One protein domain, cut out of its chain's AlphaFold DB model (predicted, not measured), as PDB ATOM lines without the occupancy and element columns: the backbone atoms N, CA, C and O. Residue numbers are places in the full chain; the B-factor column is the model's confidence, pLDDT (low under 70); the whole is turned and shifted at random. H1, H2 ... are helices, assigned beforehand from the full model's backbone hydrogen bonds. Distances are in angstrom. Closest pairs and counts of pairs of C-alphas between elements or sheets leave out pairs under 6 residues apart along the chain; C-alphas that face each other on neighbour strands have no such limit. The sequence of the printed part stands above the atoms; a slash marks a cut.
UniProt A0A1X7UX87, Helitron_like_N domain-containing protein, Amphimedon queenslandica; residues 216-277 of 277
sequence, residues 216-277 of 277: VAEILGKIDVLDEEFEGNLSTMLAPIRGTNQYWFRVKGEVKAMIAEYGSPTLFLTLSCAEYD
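Overview. This is residues 216 to 277 of the 277 residues of the protein "Helitron_like_N domain-containing protein" of Amphimedon queenslandica (UniProt A0A1X7UX87). Three helices follow one another in an open zigzag, H1, H2 and H3, with a corner at each turn and no common core, and a long tail with no named element, residues 263 to 277, leads away from the far end of H3. Residues 257 to 263, of which 257 to 262 belong to H3, and residues 266 to 277 stick out free of the rest. The printed part has 62 residues, with three named helices in the order H1, H2, H3 and no named strand; the class is all helix. The whole is extended, with a radius of gyration of the C-alphas of 20.1 A, and flat, spanning 63 by 34 by 13 A.

Arrangement. H1, residues 216 to 224, is close to but not clearly touching H2, residues 228 to 238; their closest C-alphas, those of Lys 222 and Phe 230, are 7.1 A apart. Their lines are about perpendicular, at 74 degrees. H2 touches H3, residues 245 to 262, and H3 touches H2 with residues 246 to 247 alone; the closest C-alphas, those of Ser 235 and Gln 246, are 5.7 A apart. These two lines are about perpendicular, at 83 degrees. H1 and H3 are apart. In H1, H2 and H3 every O i to N i+4 pair is within hydrogen-bond range.

Along the chain. H1 begins at C-alpha 216, (239.905, 347.357, 314.412), and measures 12.6 A from first to last C-alpha. H2 measures 15.2 A, and its C-alpha 228 is at (233.971, 337.846, 328.547). H3, the longest helix, measures 25.2 A and ends at C-alpha 262, (208.998, 346.367, 349.195).

Size, cuts and confidence. The C-alphas farthest apart, those of Ala 217 and Cys 273, are 62.8 A apart. Without the stretches that stand free, the body spans 47 by 17 by 11 A. The printed part has no cut; the link from H1 to H2 is tight and that from H2 to H3 short. Mean pLDDT of the printed part is 83.9, and residues 274 to 277 are under 70.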
ATOM      1  N   VAL A 216     241.291 347.813 314.654       79.44
ATOM      2  CA  VAL A 216     239.905 347.357 314.412       79.44
ATOM      3  C   VAL A 216     239.842 345.831 314.253       79.44
ATOM      4  O   VAL A 216     238.902 345.207 314.732       79.44
ATOM      5  N   ALA A 217     240.866 345.227 313.642       82.75
ATOM      6  CA  ALA A 217     240.960 343.781 313.459       82.75
ATOM      7  C   ALA A 217     241.055 343.019 314.792       82.75
ATOM      8  O   ALA A 217     240.399 341.996 314.959       82.75
ATOM      9  N   GLU A 218     241.815 343.531 315.762       81.94
ATOM     10  CA  GLU A 218     241.924 342.917 317.093       81.94
ATOM     11  C   GLU A 218     240.603 342.978 317.864       81.94
ATOM     12  O   GLU A 218     240.238 342.021 318.543       81.94
ATOM     13  N   ILE A 219     239.860 344.082 317.738       78.88
ATOM     14  CA  ILE A 219     238.534 344.222 318.357       78.88
ATOM     15  C   ILE A 219     237.541 343.237 317.727       78.88
ATOM     16  O   ILE A 219     236.785 342.595 318.452       78.88
ATOM     17  N   LEU A 220     237.564 343.081 316.400       83.62
ATOM     18  CA  LEU A 220     236.734 342.091 315.707       83.62
ATOM     19  C   LEU A 220     237.080 340.663 316.144       83.62
ATOM     20  O   LEU A 220     236.181 339.894 316.463       83.62
ATOM     21  N   GLY A 221     238.370 340.345 316.287       83.94
ATOM     22  CA  GLY A 221     238.801 339.044 316.803       83.94
ATOM     23  C   GLY A 221     238.277 338.743 318.213       83.94
ATOM     24  O   GLY A 221     237.908 337.609 318.501       83.94
ATOM     25  N   LYS A 222     238.171 339.751 319.091       80.88
ATOM     26  CA  LYS A 222     237.568 339.581 320.428       80.88
ATOM     27  C   LYS A 222     236.064 339.319 320.384       80.88
ATOM     28  O   LYS A 222     235.555 338.610 321.248       80.88
ATOM     29  N   ILE A 223     235.364 339.882 319.397       81.38
ATOM     30  CA  ILE A 223     233.937 339.614 319.170       81.38
ATOM     31  C   ILE A 223     233.749 338.160 318.734       81.38
ATOM     32  O   ILE A 223     232.894 337.473 319.287       81.38
ATOM     33  N   ASP A 224     234.578 337.680 317.806       83.38
ATOM     34  CA  ASP A 224     234.499 336.306 317.297       83.38
ATOM     35  C   ASP A 224     234.793 335.261 318.384       83.38
ATOM     36  O   ASP A 224     234.185 334.191 318.409       83.38
ATOM     37  N   VAL A 225     235.708 335.577 319.305       86.50
ATOM     38  CA  VAL A 225     236.099 334.701 320.423       86.50
ATOM     39  C   VAL A 225     235.154 334.831 321.633       86.50
ATOM     40  O   VAL A 225     235.299 334.073 322.587       86.50
ATOM     41  N   LEU A 226     234.156 335.728 321.588       79.31
ATOM     42  CA  LEU A 226     233.229 336.009 322.698       79.31
ATOM     43  C   LEU A 226     233.970 336.293 324.017       79.31
ATOM     44  O   LEU A 226     233.682 335.703 325.056       79.31
ATOM     45  N   ASP A 227     234.962 337.182 323.961       82.44
ATOM     46  CA  ASP A 227     235.760 337.549 325.131       82.44
ATOM     47  C   ASP A 227     234.881 338.138 326.257       82.44
ATOM     48  O   ASP A 227     234.250 339.186 326.084       82.44
ATOM     49  N   GLU A 228     234.852 337.480 327.423       83.81
ATOM     50  CA  GLU A 228     233.971 337.846 328.547       83.81
ATOM     51  C   GLU A 228     234.267 339.254 329.091       83.81
ATOM     52  O   GLU A 228     233.350 340.003 329.446       83.81
ATOM     53  N   GLU A 229     235.546 339.649 329.140       82.19
ATOM     54  CA  GLU A 229     235.940 340.984 329.598       82.19
ATOM     55  C   GLU A 229     235.425 342.055 328.629       82.19
ATOM     56  O   GLU A 229     234.863 343.076 329.046       82.19
ATOM     57  N   PHE A 230     235.579 341.825 327.326       80.94
ATOM     58  CA  PHE A 230     235.050 342.704 326.292       80.94
ATOM     59  C   PHE A 230     233.514 342.779 326.308       80.94
ATOM     60  O   PHE A 230     232.956 343.875 326.197       80.94
ATOM     61  N   GLU A 231     232.814 341.667 326.526       83.06
ATOM     62  CA  GLU A 231     231.351 341.646 326.627       83.06
ATOM     63  C   GLU A 231     230.836 342.410 327.861       83.06
ATOM     64  O   GLU A 231     229.897 343.212 327.754       83.06
ATOM     65  N   GLY A 232     231.459 342.238 329.032       83.19
ATOM     66  CA  GLY A 232     231.104 342.989 330.244       83.19
ATOM     67  C   GLY A 232     231.311 344.501 330.076       83.19
ATOM     68  O   GLY A 232     230.489 345.333 330.489       83.19
ATOM     69  N   ASN A 233     232.377 344.861 329.371       82.62
ATOM     70  CA  ASN A 233     232.692 346.223 328.970       82.62
ATOM     71  C   ASN A 233     231.637 346.822 328.016       82.62
ATOM     72  O   ASN A 233     231.134 347.927 328.259       82.62
ATOM     73  N   LEU A 234     231.235 346.089 326.973       82.69
ATOM     74  CA  LEU A 234     230.149 346.490 326.068       82.69
ATOM     75  C   LEU A 234     228.812 346.621 326.800       82.69
ATOM     76  O   LEU A 234     228.054 347.565 326.562       82.69
ATOM     77  N   SER A 235     228.534 345.709 327.729       84.56
ATOM     78  CA  SER A 235     227.319 345.733 328.544       84.56
ATOM     79  C   SER A 235     227.224 347.025 329.355       84.56
ATOM     80  O   SER A 235     226.193 347.703 329.345       84.56
ATOM     81  N   THR A 236     228.339 347.440 329.959       84.56
ATOM     82  CA  THR A 236     228.451 348.709 330.692       84.56
ATOM     83  C   THR A 236     228.286 349.923 329.771       84.56
ATOM     84  O   THR A 236     227.587 350.878 330.121       84.56
ATOM     85  N   MET A 237     228.872 349.878 328.570       88.12
ATOM     86  CA  MET A 237     228.762 350.937 327.559       88.12
ATOM     87  C   MET A 237     227.316 351.159 327.091       88.12
ATOM     88  O   MET A 237     226.894 352.305 326.913       88.12
ATOM     89  N   LEU A 238     226.560 350.078 326.880       89.19
ATOM     90  CA  LEU A 238     225.200 350.114 326.330       89.19
ATOM     91  C   LEU A 238     224.114 350.312 327.396       89.19
ATOM     92  O   LEU A 238     223.031 350.809 327.078       89.19
ATOM     93  N   ALA A 239     224.396 350.008 328.666       87.88
ATOM     94  CA  ALA A 239     223.472 350.175 329.788       87.88
ATOM     95  C   ALA A 239     222.779 351.559 329.911       87.88
ATOM     96  O   ALA A 239     221.626 351.605 330.352       87.88
ATOM     97  N   PRO A 240     223.395 352.719 329.596       87.44
ATOM     98  CA  PRO A 240     222.694 354.009 329.624       87.44
ATOM     99  C   PRO A 240     221.761 354.251 328.421       87.44
ATOM    100  O   PRO A 240     220.923 355.156 328.478       87.44
ATOM    101  N   ILE A 241     221.874 353.472 327.341       89.44
ATOM    102  CA  ILE A 241     221.129 353.683 326.095       89.44
ATOM    103  C   ILE A 241     219.788 352.964 326.174       89.44
ATOM    104  O   ILE A 241     219.717 351.735 326.170       89.44
ATOM    105  N   ARG A 242     218.703 353.740 326.217       85.62
ATOM    106  CA  ARG A 242     217.340 353.199 326.269       85.62
ATOM    107  C   ARG A 242     217.038 352.354 325.032       85.62
ATOM    108  O   ARG A 242     217.393 352.736 323.924       85.62
ATOM    109  N   GLY A 243     216.341 351.241 325.239       85.12
ATOM    110  CA  GLY A 243     215.966 350.310 324.173       85.12
ATOM    111  C   GLY A 243     216.982 349.196 323.918       85.12
ATOM    112  O   GLY A 243     216.630 348.220 323.268       85.12
ATOM    113  N   THR A 244     218.197 349.278 324.469       87.69
ATOM    114  CA  THR A 244     219.145 348.156 324.417       87.69
ATOM    115  C   THR A 244     218.754 347.061 325.410       87.69
ATOM    116  O   THR A 244     218.175 347.334 326.466       87.69
ATOM    117  N   ASN A 245     219.122 345.812 325.112       87.38
ATOM    118  CA  ASN A 245     218.939 344.694 326.045       87.38
ATOM    119  C   ASN A 245     219.631 344.960 327.389       87.38
ATOM    120  O   ASN A 245     219.078 344.651 328.439       87.38
ATOM    121  N   GLN A 246     220.797 345.608 327.360       89.50
ATOM    122  CA  GLN A 246     221.595 345.926 328.546       89.50
ATOM    123  C   GLN A 246     220.910 346.956 329.450       89.50
ATOM    124  O   GLN A 246     220.879 346.804 330.673       89.50
ATOM    125  N   TYR A 247     220.270 347.968 328.859       91.19
ATOM    126  CA  TYR A 247     219.418 348.892 329.605       91.19
ATOM    127  C   TYR A 247     218.266 348.157 330.302       91.19
ATOM    128  O   TYR A 247     218.041 348.358 331.497       91.19
ATOM    129  N   TRP A 248     217.562 347.278 329.581       91.81
ATOM    130  CA  TRP A 248     216.444 346.511 330.139       91.81
ATOM    131  C   TRP A 248     216.877 345.488 331.186       91.81
ATOM    132  O   TRP A 248     216.141 345.269 332.146       91.81
ATOM    133  N   PHE A 249     218.066 344.902 331.050       90.19
ATOM    134  CA  PHE A 249     218.633 344.001 332.047       90.19
ATOM    135  C   PHE A 249     218.818 344.714 333.390       90.19
ATOM    136  O   PHE A 249     218.337 344.217 334.413       90.19
ATOM    137  N   ARG A 250     219.407 345.921 333.382       88.81
ATOM    138  CA  ARG A 250     219.543 346.748 334.592       88.81
ATOM    139  C   ARG A 250     218.181 347.092 335.199       88.81
ATOM    140  O   ARG A 250     217.968 346.832 336.378       88.81
ATOM    141  N   VAL A 251     217.248 347.611 334.397       90.88
ATOM    142  CA  VAL A 251     215.902 348.001 334.870       90.88
ATOM    143  C   VAL A 251     215.145 346.803 335.451       90.88
ATOM    144  O   VAL A 251     214.525 346.905 336.506       90.88
ATOM    145  N   LYS A 252     215.223 345.635 334.807       92.19
ATOM    146  CA  LYS A 252     214.630 344.393 335.318       92.19
ATOM    147  C   LYS A 252     215.245 343.987 336.660       92.19
ATOM    148  O   LYS A 252     214.517 343.518 337.531       92.19
ATOM    149  N   GLY A 253     216.559 344.148 336.820       92.56
ATOM    150  CA  GLY A 253     217.260 343.920 338.084       92.56
ATOM    151  C   GLY A 253     216.766 344.844 339.199       92.56
ATOM    152  O   GLY A 253     216.412 344.360 340.270       92.56
ATOM    153  N   GLU A 254     216.652 346.144 338.918       93.00
ATOM    154  CA  GLU A 254     216.115 347.144 339.853       93.00
ATOM    155  C   GLU A 254     214.681 346.801 340.283       93.00
ATOM    156  O   GLU A 254     214.380 346.774 341.473       93.00
ATOM    157  N   VAL A 255     213.811 346.439 339.335       92.81
ATOM    158  CA  VAL A 255     212.427 346.033 339.634       92.81
ATOM    159  C   VAL A 255     212.384 344.770 340.497       92.81
ATOM    160  O   VAL A 255     211.611 344.709 341.448       92.81
ATOM    161  N   LYS A 256     213.222 343.763 340.215       94.31
ATOM    162  CA  LYS A 256     213.310 342.558 341.057       94.31
ATOM    163  C   LYS A 256     213.753 342.884 342.483       94.31
ATOM    164  O   LYS A 256     213.188 342.324 343.417       94.31
ATOM    165  N   ALA A 257     214.724 343.783 342.643       95.00
ATOM    166  CA  ALA A 257     215.172 344.236 343.957       95.00
ATOM    167  C   ALA A 257     214.046 344.970 344.703       95.00
ATOM    168  O   ALA A 257     213.786 344.668 345.861       95.00
ATOM    169  N   MET A 258     213.307 345.850 344.020       94.69
ATOM    170  CA  MET A 258     212.139 346.516 344.603       94.69
ATOM    171  C   MET A 258     211.063 345.522 345.050       94.69
ATOM    172  O   MET A 258     210.489 345.706 346.114       94.69
ATOM    173  N   ILE A 259     210.804 344.468 344.271       94.25
ATOM    174  CA  ILE A 259     209.834 343.425 344.638       94.25
ATOM    175  C   ILE A 259     210.300 342.639 345.868       94.25
ATOM    176  O   ILE A 259     209.482 342.288 346.713       94.25
ATOM    177  N   ALA A 260     211.599 342.353 345.968       95.31
ATOM    178  CA  ALA A 260     212.163 341.637 347.108       95.31
ATOM    179  C   ALA A 260     212.102 342.465 348.405       95.31
ATOM    180  O   ALA A 260     211.759 341.918 349.448       95.31
ATOM    181  N   GLU A 261     212.391 343.768 348.328       95.75
ATOM    182  CA  GLU A 261     212.443 344.670 349.488       95.75
ATOM    183  C   GLU A 261     211.064 345.207 349.900       95.75
ATOM    184  O   GLU A 261     210.700 345.189 351.075       95.75
ATOM    185  N   TYR A 262     210.278 345.694 348.939       93.44
ATOM    186  CA  TYR A 262     208.998 346.367 349.195       93.44
ATOM    187  C   TYR A 262     207.781 345.455 349.008       93.44
ATOM    188  O   TYR A 262     206.659 345.853 349.325       93.44
ATOM    189  N   GLY A 263     207.979 344.239 348.500       90.88
ATOM    190  CA  GLY A 263     206.904 343.314 348.167       90.88
ATOM    191  C   GLY A 263     206.292 343.561 346.785       90.88
ATOM    192  O   GLY A 263     206.778 344.344 345.969       90.88
ATOM    193  N   SER A 264     205.209 342.839 346.494       88.69
ATOM    194  CA  SER A 264     204.542 342.891 345.187       88.69
ATOM    195  C   SER A 264     204.038 344.307 344.864       88.69
ATOM    196  O   SER A 264     203.406 344.933 345.721       88.69
ATOM    197  N   PRO A 265     204.235 344.816 343.630       86.38
ATOM    198  CA  PRO A 265     203.729 346.125 343.246       86.38
ATOM    199  C   PRO A 265     202.206 346.154 343.379       86.38
ATOM    200  O   PRO A 265     201.513 345.238 342.934       86.38
ATOM    201  N   THR A 266     201.691 347.221 343.983       85.88
ATOM    202  CA  THR A 266     200.251 347.466 344.107       85.88
ATOM    203  C   THR A 266     199.863 348.591 343.155       85.88
ATOM    204  O   THR A 266     200.483 349.654 343.161       85.88
ATOM    205  N   LEU A 267     198.863 348.357 342.302       81.69
ATOM    206  CA  LEU A 267     198.334 349.380 341.402       81.69
ATOM    207  C   LEU A 267     197.585 350.435 342.226       81.69
ATOM    208  O   LEU A 267     196.577 350.123 342.856       81.69
ATOM    209  N   PHE A 268     198.056 351.679 342.194       80.06
ATOM    210  CA  PHE A 268     197.360 352.819 342.784       80.06
ATOM    211  C   PHE A 268     196.862 353.735 341.666       80.06
ATOM    212  O   PHE A 268     197.664 354.295 340.919       80.06
ATOM    213  N   LEU A 269     195.541 353.862 341.529       79.50
ATOM    214  CA  LEU A 269     194.910 354.814 340.616       79.50
ATOM    215  C   LEU A 269     194.375 356.004 341.415       79.50
ATOM    216  O   LEU A 269     193.508 355.838 342.270       79.50
ATOM    217  N   THR A 270     194.835 357.208 341.085       79.62
ATOM    218  CA  THR A 270     194.184 358.455 341.500       79.62
ATOM    219  C   THR A 270     193.310 358.948 340.359       79.62
ATOM    220  O   THR A 270     193.821 359.472 339.371       79.62
ATOM    221  N   LEU A 271     191.999 358.774 340.485       79.94
ATOM    222  CA  LEU A 271     191.034 359.351 339.555       79.94
ATOM    223  C   LEU A 271     190.740 360.787 340.004       79.94
ATOM    224  O   LEU A 271     190.145 361.001 341.059       79.94
ATOM    225  N   SER A 272     191.202 361.767 339.230       76.38
ATOM    226  CA  SER A 272     190.839 363.172 339.417       76.38
ATOM    227  C   SER A 272     189.554 363.464 338.647       76.38
ATOM    228  O   SER A 272     189.479 363.194 337.451       76.38
ATOM    229  N   CYS A 273     188.556 364.067 339.297       71.50
ATOM    230  CA  CYS A 273     187.313 364.479 338.633       71.50
ATOM    231  C   CYS A 273     187.503 365.602 337.592       71.50
ATOM    232  O   CYS A 273     186.546 365.953 336.915       71.50
ATOM    233  N   ALA A 274     188.704 366.177 337.468       64.94
ATOM    234  CA  ALA A 274     188.996 367.294 336.564       64.94
ATOM    235  C   ALA A 274     189.407 366.875 335.136       64.94
ATOM    236  O   ALA A 274     189.791 367.733 334.350       64.94
ATOM    237  N   GLU A 275     189.373 365.580 334.801       48.59
ATOM    238  CA  GLU A 275     189.732 365.071 333.462       48.59
ATOM    239  C   GLU A 275     188.519 364.837 332.539       48.59
ATOM    240  O   GLU A 275     188.683 364.351 331.423       48.59
ATOM    241  N   TYR A 276     187.309 365.195 332.983       49.81
ATOM    242  CA  TYR A 276     186.125 365.269 332.124       49.81
ATOM    243  C   TYR A 276     185.950 366.700 331.600       49.81
ATOM    244  O   TYR A 276     185.326 367.512 332.274       49.81
ATOM    245  N   ASP A 277     186.515 366.973 330.420       44.62
ATOM    246  CA  ASP A 277     186.082 368.000 329.453       44.62
ATOM    247  C   ASP A 277     186.590 367.643 328.042       44.62
ATOM    248  O   ASP A 277     187.808 367.375 327.889       44.62
TER     249      ASP A 277